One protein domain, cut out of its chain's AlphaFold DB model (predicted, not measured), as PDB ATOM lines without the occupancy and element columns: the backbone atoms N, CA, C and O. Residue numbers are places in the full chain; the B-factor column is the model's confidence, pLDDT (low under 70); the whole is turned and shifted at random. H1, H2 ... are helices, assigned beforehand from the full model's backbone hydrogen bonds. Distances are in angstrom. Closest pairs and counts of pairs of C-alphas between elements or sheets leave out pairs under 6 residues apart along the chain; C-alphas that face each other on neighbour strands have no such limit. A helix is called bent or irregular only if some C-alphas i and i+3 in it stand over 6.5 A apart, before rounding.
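This is residues 250 to 310 of the 350 residues of an uncharacterized protein of Hymenobacter sp. 9PBR-1 (UniProt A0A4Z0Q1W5). Three helices form a small, compact cluster in which no two run side by side: their centres make a triangle, and each helix stands steeply to the other two. H1 touches both H2 and H3, while H2 and H3 only come close, and two short links of loop join the three in turn. The printed part has 61 residues with three named helices in the order H1, H2, H3 and no named strand; the class is all helix. It is compact, with a radius of gyration of the C-alphas of 10.6 A, and its C-alphas span 28 by 20 by 18 A.

H1, residues 257 to 266, touches H2, residues 274 to 285, with the C-alphas of Pro 257 and Ala 274 the closest at 5.6 A. Their lines are about perpendicular at 83 degrees, and H2 touches H1 with residues 274 to 278 alone. H3, residues 293 to 308, touches H1 with residues 297 to 304 alone. The closest C-alphas of H1 and H3 are those of Ala 264 and Leu 304, 7.3 A apart. H1 and H3 run the same way at a steep tilt of 69 degrees, only just short of about perpendicular. H2 and H3 are close but not clearly touching, their closest C-alphas being those of Met 281 and Val 300 at 7.9 A; they run opposite ways at a steep tilt of 62 degrees. In H3 every O i to N i+4 pair is within hydrogen-bond range, against 5 of 6 in H1 and 6 of 8 in H2.

H1 begins at C-alpha 257 (129.705, 191.654, 76.172) and is 14.4 A long. H2 measures 15.5 A and is irregular, but only just: C-alphas 276 and 279 are 6.7 A apart. H3 is the longest, 22.6 A, and ends at C-alpha 308 (120.250, 186.319, 90.849).

The farthest C-alphas, those of Ala 271 and Glu 289, are 29.0 A apart. The printed part has no cut and no long link. Its mean pLDDT is 91.7, and no printed residue is under 70.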
ATOM      1  N   ALA A 250     132.255 202.668  81.000       92.00
ATOM      2  CA  ALA A 250     132.233 202.504  79.545       92.00
ATOM      3  C   ALA A 250     133.596 202.128  78.934       92.00
ATOM      4  O   ALA A 250     133.645 201.518  77.870       92.00
ATOM      5  N   GLN A 251     134.700 202.472  79.602       90.81
ATOM      6  CA  GLN A 251     136.063 202.147  79.173       90.81
ATOM      7  C   GLN A 251     136.584 200.842  79.792       90.81
ATOM      8  O   GLN A 251     137.678 200.394  79.446       90.81
ATOM      9  N   SER A 252     135.838 200.239  80.720       93.25
ATOM     10  CA  SER A 252     136.249 199.012  81.390       93.25
ATOM     11  C   SER A 252     136.041 197.796  80.497       93.25
ATOM     12  O   SER A 252     135.051 197.691  79.768       93.25
ATOM     13  N   GLN A 253     136.914 196.798  80.638       93.62
ATOM     14  CA  GLN A 253     136.738 195.509  79.961       93.62
ATOM     15  C   GLN A 253     135.386 194.851  80.295       93.62
ATOM     16  O   GLN A 253     134.840 194.122  79.468       93.62
ATOM     17  N   TYR A 254     134.810 195.128  81.473       93.88
ATOM     18  CA  TYR A 254     133.529 194.554  81.900       93.88
ATOM     19  C   TYR A 254     132.298 195.237  81.291       93.88
ATOM     20  O   TYR A 254     131.211 194.671  81.387       93.88
ATOM     21  N   ALA A 255     132.452 196.396  80.643       92.38
ATOM     22  CA  ALA A 255     131.383 197.020  79.860       92.38
ATOM     23  C   ALA A 255     131.234 196.412  78.454       92.38
ATOM     24  O   ALA A 255     130.315 196.756  77.716       92.38
ATOM     25  N   THR A 256     132.110 195.475  78.078       93.81
ATOM     26  CA  THR A 256     131.982 194.712  76.832       93.81
ATOM     27  C   THR A 256     131.177 193.424  77.055       93.81
ATOM     28  O   THR A 256     131.291 192.807  78.120       93.81
ATOM     29  N   PRO A 257     130.417 192.930  76.056       93.88
ATOM     30  CA  PRO A 257     129.705 191.654  76.172       93.88
ATOM     31  C   PRO A 257     130.623 190.474  76.510       93.88
ATOM     32  O   PRO A 257     130.228 189.566  77.241       93.88
ATOM     33  N   THR A 258     131.857 190.476  76.004       93.88
ATOM     34  CA  THR A 258     132.851 189.425  76.252       93.88
ATOM     35  C   THR A 258     133.369 189.461  77.688       93.88
ATOM     36  O   THR A 258     133.343 188.431  78.365       93.88
ATOM     37  N   GLY A 259     133.773 190.632  78.190       92.69
ATOM     38  CA  GLY A 259     134.235 190.783  79.572       92.69
ATOM     39  C   GLY A 259     133.127 190.544  80.599       92.69
ATOM     40  O   GLY A 259     133.360 189.880  81.611       92.69
ATOM     41  N   PHE A 260     131.901 190.988  80.303       95.62
ATOM     42  CA  PHE A 260     130.723 190.693  81.116       95.62
ATOM     43  C   PHE A 260     130.463 189.187  81.217       95.62
ATOM     44  O   PHE A 260     130.366 188.663  82.324       95.62
ATOM     45  N   ARG A 261     130.407 188.463  80.088       93.81
ATOM     46  CA  ARG A 261     130.179 187.004  80.086       93.81
ATOM     47  C   ARG A 261     131.279 186.250  80.831       93.81
ATOM     48  O   ARG A 261     130.980 185.335  81.596       93.81
ATOM     49  N   ALA A 262     132.540 186.650  80.649       93.94
ATOM     50  CA  ALA A 262     133.671 186.049  81.353       93.94
ATOM     51  C   ALA A 262     133.549 186.213  82.876       93.94
ATOM     52  O   ALA A 262     133.836 185.280  83.629       93.94
ATOM     53  N   LEU A 263     133.093 187.380  83.339       93.69
ATOM     54  CA  LEU A 263     132.841 187.617  84.757       93.69
ATOM     55  C   LEU A 263     131.599 186.864  85.249       93.69
ATOM     56  O   LEU A 263     131.660 186.198  86.278       93.69
ATOM     57  N   ALA A 264     130.504 186.896  84.491       92.88
ATOM     58  CA  ALA A 264     129.262 186.210  84.825       92.88
ATOM     59  C   ALA A 264     129.468 184.694  84.978       92.88
ATOM     60  O   ALA A 264     128.945 184.094  85.918       92.88
ATOM     61  N   SER A 265     130.310 184.086  84.137       92.62
ATOM     62  CA  SER A 265     130.700 182.678  84.270       92.62
ATOM     63  C   SER A 265     131.419 182.381  85.588       92.62
ATOM     64  O   SER A 265     131.170 181.339  86.184       92.62
ATOM     65  N   LYS A 266     132.280 183.286  86.073       92.19
ATOM     66  CA  LYS A 266     132.967 183.129  87.371       92.19
ATOM     67  C   LYS A 266     132.012 183.271  88.559       92.19
ATOM     68  O   LYS A 266     132.291 182.753  89.634       92.19
ATOM     69  N   CYS A 267     130.892 183.961  88.367       88.69
ATOM     70  CA  CYS A 267     129.882 184.223  89.392       88.69
ATOM     71  C   CYS A 267     128.734 183.198  89.410       88.69
ATOM     72  O   CYS A 267     127.713 183.455  90.049       88.69
ATOM     73  N   ASN A 268     128.855 182.073  88.693       91.94
ATOM     74  CA  ASN A 268     127.762 181.114  88.466       91.94
ATOM     75  C   ASN A 268     126.497 181.771  87.873       91.94
ATOM     76  O   ASN A 268     125.377 181.368  88.161       91.94
ATOM     77  N   CYS A 269     126.686 182.811  87.058       90.38
ATOM     78  CA  CYS A 269     125.641 183.577  86.377       90.38
ATOM     79  C   CYS A 269     125.839 183.532  84.851       90.38
ATOM     80  O   CYS A 269     125.499 184.485  84.157       90.38
ATOM     81  N   SER A 270     126.418 182.453  84.311       90.00
ATOM     82  CA  SER A 270     126.753 182.324  82.879       90.00
ATOM     83  C   SER A 270     125.551 182.490  81.948       90.00
ATOM     84  O   SER A 270     125.722 182.880  80.797       90.00
ATOM     85  N   ALA A 271     124.342 182.239  82.453       88.38
ATOM     86  CA  ALA A 271     123.101 182.430  81.721       88.38
ATOM     87  C   ALA A 271     122.674 183.907  81.590       88.38
ATOM     88  O   ALA A 271     121.700 184.164  80.900       88.38
ATOM     89  N   ALA A 272     123.356 184.874  82.223       90.88
ATOM     90  CA  ALA A 272     122.987 186.293  82.175       90.88
ATOM     91  C   ALA A 272     123.014 186.859  80.745       90.88
ATOM     92  O   ALA A 272     124.027 186.777  80.042       90.88
ATOM     93  N   CYS A 273     121.934 187.528  80.341       91.19
ATOM     94  CA  CYS A 273     121.862 188.211  79.056       91.19
ATOM     95  C   CYS A 273     122.637 189.540  79.096       91.19
ATOM     96  O   CYS A 273     122.159 190.541  79.629       91.19
ATOM     97  N   ALA A 274     123.840 189.562  78.512       90.88
ATOM     98  CA  ALA A 274     124.684 190.763  78.465       90.88
ATOM     99  C   ALA A 274     123.976 191.962  77.808       90.88
ATOM    100  O   ALA A 274     124.099 193.084  78.282       90.88
ATOM    101  N   GLU A 275     123.207 191.717  76.746       90.81
ATOM    102  CA  GLU A 275     122.498 192.760  75.994       90.81
ATOM    103  C   GLU A 275     121.377 193.420  76.806       90.81
ATOM    104  O   GLU A 275     121.071 194.587  76.587       90.81
ATOM    105  N   TYR A 276     120.798 192.698  77.771       89.88
ATOM    106  CA  TYR A 276     119.798 193.242  78.685       89.88
ATOM    107  C   TYR A 276     120.441 194.084  79.796       89.88
ATOM    108  O   TYR A 276     119.972 195.175  80.111       89.88
ATOM    109  N   TYR A 277     121.529 193.588  80.392       92.06
ATOM    110  CA  TYR A 277     122.114 194.201  81.586       92.06
ATOM    111  C   TYR A 277     123.086 195.347  81.298       92.06
ATOM    112  O   TYR A 277     123.129 196.303  82.069       92.06
ATOM    113  N   LEU A 278     123.871 195.273  80.219       92.50
ATOM    114  CA  LEU A 278     124.908 196.271  79.941       92.50
ATOM    115  C   LEU A 278     124.363 197.697  79.755       92.50
ATOM    116  O   LEU A 278     124.964 198.599  80.337       92.50
ATOM    117  N   PRO A 279     123.247 197.939  79.035       91.94
ATOM    118  CA  PRO A 279     122.687 199.285  78.916       91.94
ATOM    119  C   PRO A 279     122.295 199.883  80.271       91.94
ATOM    120  O   PRO A 279     122.690 201.001  80.580       91.94
ATOM    121  N   ASP A 280     121.599 199.118  81.118       90.94
ATOM    122  CA  ASP A 280     121.191 199.578  82.454       90.94
ATOM    123  C   ASP A 280     122.414 199.807  83.363       90.94
ATOM    124  O   ASP A 280     122.481 200.795  84.092       90.94
ATOM    125  N   MET A 281     123.434 198.944  83.285       93.38
ATOM    126  CA  MET A 281     124.698 199.145  84.003       93.38
ATOM    127  C   MET A 281     125.436 200.405  83.547       93.38
ATOM    128  O   MET A 281     125.947 201.135  84.391       93.38
ATOM    129  N   LEU A 282     125.476 200.688  82.243       92.69
ATOM    130  CA  LEU A 282     126.085 201.906  81.704       92.69
ATOM    131  C   LEU A 282     125.340 203.153  82.182       92.69
ATOM    132  O   LEU A 282     125.978 204.057  82.715       92.69
ATOM    133  N   THR A 283     124.007 203.165  82.093       91.44
ATOM    134  CA  THR A 283     123.185 204.287  82.567       91.44
ATOM    135  C   THR A 283     123.329 204.511  84.071       91.44
ATOM    136  O   THR A 283     123.447 205.646  84.515       91.44
ATOM    137  N   LYS A 284     123.365 203.453  84.893       90.81
ATOM    138  CA  LYS A 284     123.564 203.622  86.344       90.81
ATOM    139  C   LYS A 284     125.004 203.952  86.725       90.81
ATOM    140  O   LYS A 284     125.222 204.452  87.823       90.81
ATOM    141  N   ALA A 285     125.981 203.612  85.890       89.94
ATOM    142  CA  ALA A 285     127.373 203.992  86.101       89.94
ATOM    143  C   ALA A 285     127.659 205.434  85.651       89.94
ATOM    144  O   ALA A 285     128.662 206.007  86.076       89.94
ATOM    145  N   GLU A 286     126.788 206.027  84.833       88.44
ATOM    146  CA  GLU A 286     126.869 207.427  84.426       88.44
ATOM    147  C   GLU A 286     126.769 208.344  85.658       88.44
ATOM    148  O   GLU A 286     125.831 208.266  86.451       88.44
ATOM    149  N   GLY A 287     127.797 209.167  85.878       81.31
ATOM    150  CA  GLY A 287     127.909 210.032  87.060       81.31
ATOM    151  C   GLY A 287     128.456 209.357  88.327       81.31
ATOM    152  O   GLY A 287     128.589 210.022  89.354       81.31
ATOM    153  N   MET A 288     128.812 208.067  88.289       87.62
ATOM    154  CA  MET A 288     129.572 207.448  89.380       87.62
ATOM    155  C   MET A 288     131.045 207.871  89.339       87.62
ATOM    156  O   MET A 288     131.621 208.057  88.270       87.62
ATOM    157  N   GLU A 289     131.682 207.957  90.512       87.19
ATOM    158  CA  GLU A 289     133.129 208.181  90.592       87.19
ATOM    159  C   GLU A 289     133.899 207.126  89.794       87.19
ATOM    160  O   GLU A 289     133.602 205.929  89.875       87.19
ATOM    161  N   GLN A 290     134.924 207.579  89.071       89.62
ATOM    162  CA  GLN A 290     135.815 206.713  88.310       89.62
ATOM    163  C   GLN A 290     136.475 205.678  89.217       89.62
ATOM    164  O   GLN A 290     137.023 205.999  90.278       89.62
ATOM    165  N   ARG A 291     136.452 204.423  88.768       90.62
ATOM    166  CA  ARG A 291     136.986 203.283  89.517       90.62
ATOM    167  C   ARG A 291     138.129 202.648  88.752       90.62
ATOM    168  O   ARG A 291     138.286 202.835  87.548       90.62
ATOM    169  N   ASP A 292     138.942 201.904  89.480       93.00
ATOM    170  CA  ASP A 292     139.896 200.985  88.893       93.00
ATOM    171  C   ASP A 292     139.181 199.731  88.353       93.00
ATOM    172  O   ASP A 292     138.019 199.448  88.660       93.00
ATOM    173  N   GLU A 293     139.892 198.947  87.545       91.19
ATOM    174  CA  GLU A 293     139.395 197.681  86.993       91.19
ATOM    175  C   GLU A 293     138.860 196.704  88.070       91.19
ATOM    176  O   GLU A 293     137.758 196.170  87.915       91.19
ATOM    177  N   PRO A 294     139.550 196.486  89.209       92.94
ATOM    178  CA  PRO A 294     138.995 195.721  90.328       92.94
ATOM    179  C   PRO A 294     137.687 196.291  90.896       92.94
ATOM    180  O   PRO A 294     136.797 195.517  91.267       92.94
ATOM    181  N   GLY A 295     137.550 197.618  90.952       92.56
ATOM    182  CA  GLY A 295     136.335 198.302  91.378       92.56
ATOM    183  C   GLY A 295     135.156 198.037  90.443       92.56
ATOM    184  O   GLY A 295     134.076 197.673  90.918       92.56
ATOM    185  N   TRP A 296     135.362 198.134  89.125       94.50
ATOM    186  CA  TRP A 296     134.327 197.810  88.133       94.50
ATOM    187  C   TRP A 296     133.972 196.324  88.106       94.50
ATOM    188  O   TRP A 296     132.793 195.973  88.026       94.50
ATOM    189  N   ARG A 297     134.953 195.435  88.304       95.12
ATOM    190  CA  ARG A 297     134.695 194.002  88.505       95.12
ATOM    191  C   ARG A 297     133.736 193.767  89.672       95.12
ATOM    192  O   ARG A 297     132.790 192.990  89.556       95.12
ATOM    193  N   ASN A 298     133.985 194.421  90.807       95.12
ATOM    194  CA  ASN A 298     133.156 194.267  92.002       95.12
ATOM    195  C   ASN A 298     131.745 194.843  91.807       95.12
ATOM    196  O   ASN A 298     130.769 194.279  92.306       95.12
ATOM    197  N   TYR A 299     131.630 195.939  91.056       94.75
ATOM    198  CA  TYR A 299     130.348 196.529  90.680       94.75
ATOM    199  C   TYR A 299     129.480 195.544  89.885       94.75
ATOM    200  O   TYR A 299     128.379 195.213  90.329       94.75
ATOM    201  N   VAL A 300     130.003 194.991  88.783       94.19
ATOM    202  CA  VAL A 300     129.268 194.023  87.948       94.19
ATOM    203  C   VAL A 300     128.949 192.745  88.730       94.19
ATOM    204  O   VAL A 300     127.829 192.242  88.661       94.19
ATOM    205  N   HIS A 301     129.886 192.254  89.548       94.44
ATOM    206  CA  HIS A 301     129.659 191.101  90.425       94.44
ATOM    207  C   HIS A 301     128.492 191.334  91.397       94.44
ATOM    208  O   HIS A 301     127.615 190.483  91.550       94.44
ATOM    209  N   THR A 302     128.478 192.483  92.077       93.19
ATOM    210  CA  THR A 302     127.431 192.824  93.053       93.19
ATOM    211  C   THR A 302     126.071 192.947  92.379       93.19
ATOM    212  O   THR A 302     125.066 192.503  92.932       93.19
ATOM    213  N   TRP A 303     126.048 193.507  91.172       93.50
ATOM    214  CA  TRP A 303     124.833 193.624  90.385       93.50
ATOM    215  C   TRP A 303     124.268 192.256  90.003       93.50
ATOM    216  O   TRP A 303     123.114 191.969  90.308       93.50
ATOM    217  N   LEU A 304     125.088 191.388  89.404       93.31
ATOM    218  CA  LEU A 304     124.681 190.032  89.026       93.31
ATOM    219  C   LEU A 304     124.186 189.225  90.226       93.31
ATOM    220  O   LEU A 304     123.183 188.526  90.125       93.31
ATOM    221  N   LYS A 305     124.851 189.359  91.380       93.00
ATOM    222  CA  LYS A 305     124.422 188.711  92.621       93.00
ATOM    223  C   LYS A 305     123.038 189.195  93.062       93.00
ATOM    224  O   LYS A 305     122.188 188.370  93.365       93.00
ATOM    225  N   ARG A 306     122.795 190.511  93.056       90.81
ATOM    226  CA  ARG A 306     121.486 191.083  93.412       90.81
ATOM    227  C   ARG A 306     120.375 190.588  92.484       90.81
ATOM    228  O   ARG A 306     119.296 190.286  92.968       90.81
ATOM    229  N   GLU A 307     120.637 190.518  91.184       90.44
ATOM    230  CA  GLU A 307     119.655 190.051  90.196       90.44
ATOM    231  C   GLU A 307     119.374 188.554  90.323       90.44
ATOM    232  O   GLU A 307     118.229 188.123  90.241       90.44
ATOM    233  N   ARG A 308     120.409 187.752  90.585       88.31
ATOM    234  CA  ARG A 308     120.250 186.319  90.849       88.31
ATOM    235  C   ARG A 308     119.413 186.058  92.101       88.31
ATOM    236  O   ARG A 308     118.604 185.141  92.102       88.31
ATOM    237  N   ASP A 309     119.635 186.856  93.142       87.62
ATOM    238  CA  ASP A 309     118.955 186.735  94.431       87.62
ATOM    239  C   ASP A 309     117.598 187.504  94.444       87.62
ATOM    240  O   ASP A 309     116.937 187.569  95.478       87.62
ATOM    241  N   SER A 310     117.180 188.100  93.314       88.69
ATOM    242  CA  SER A 310     115.895 188.801  93.135       88.69
ATOM    243  C   SER A 310     114.741 187.822  92.897       88.69
ATOM    244  O   SER A 310     114.929 186.768  92.293       88.69
TER     245      SER A 310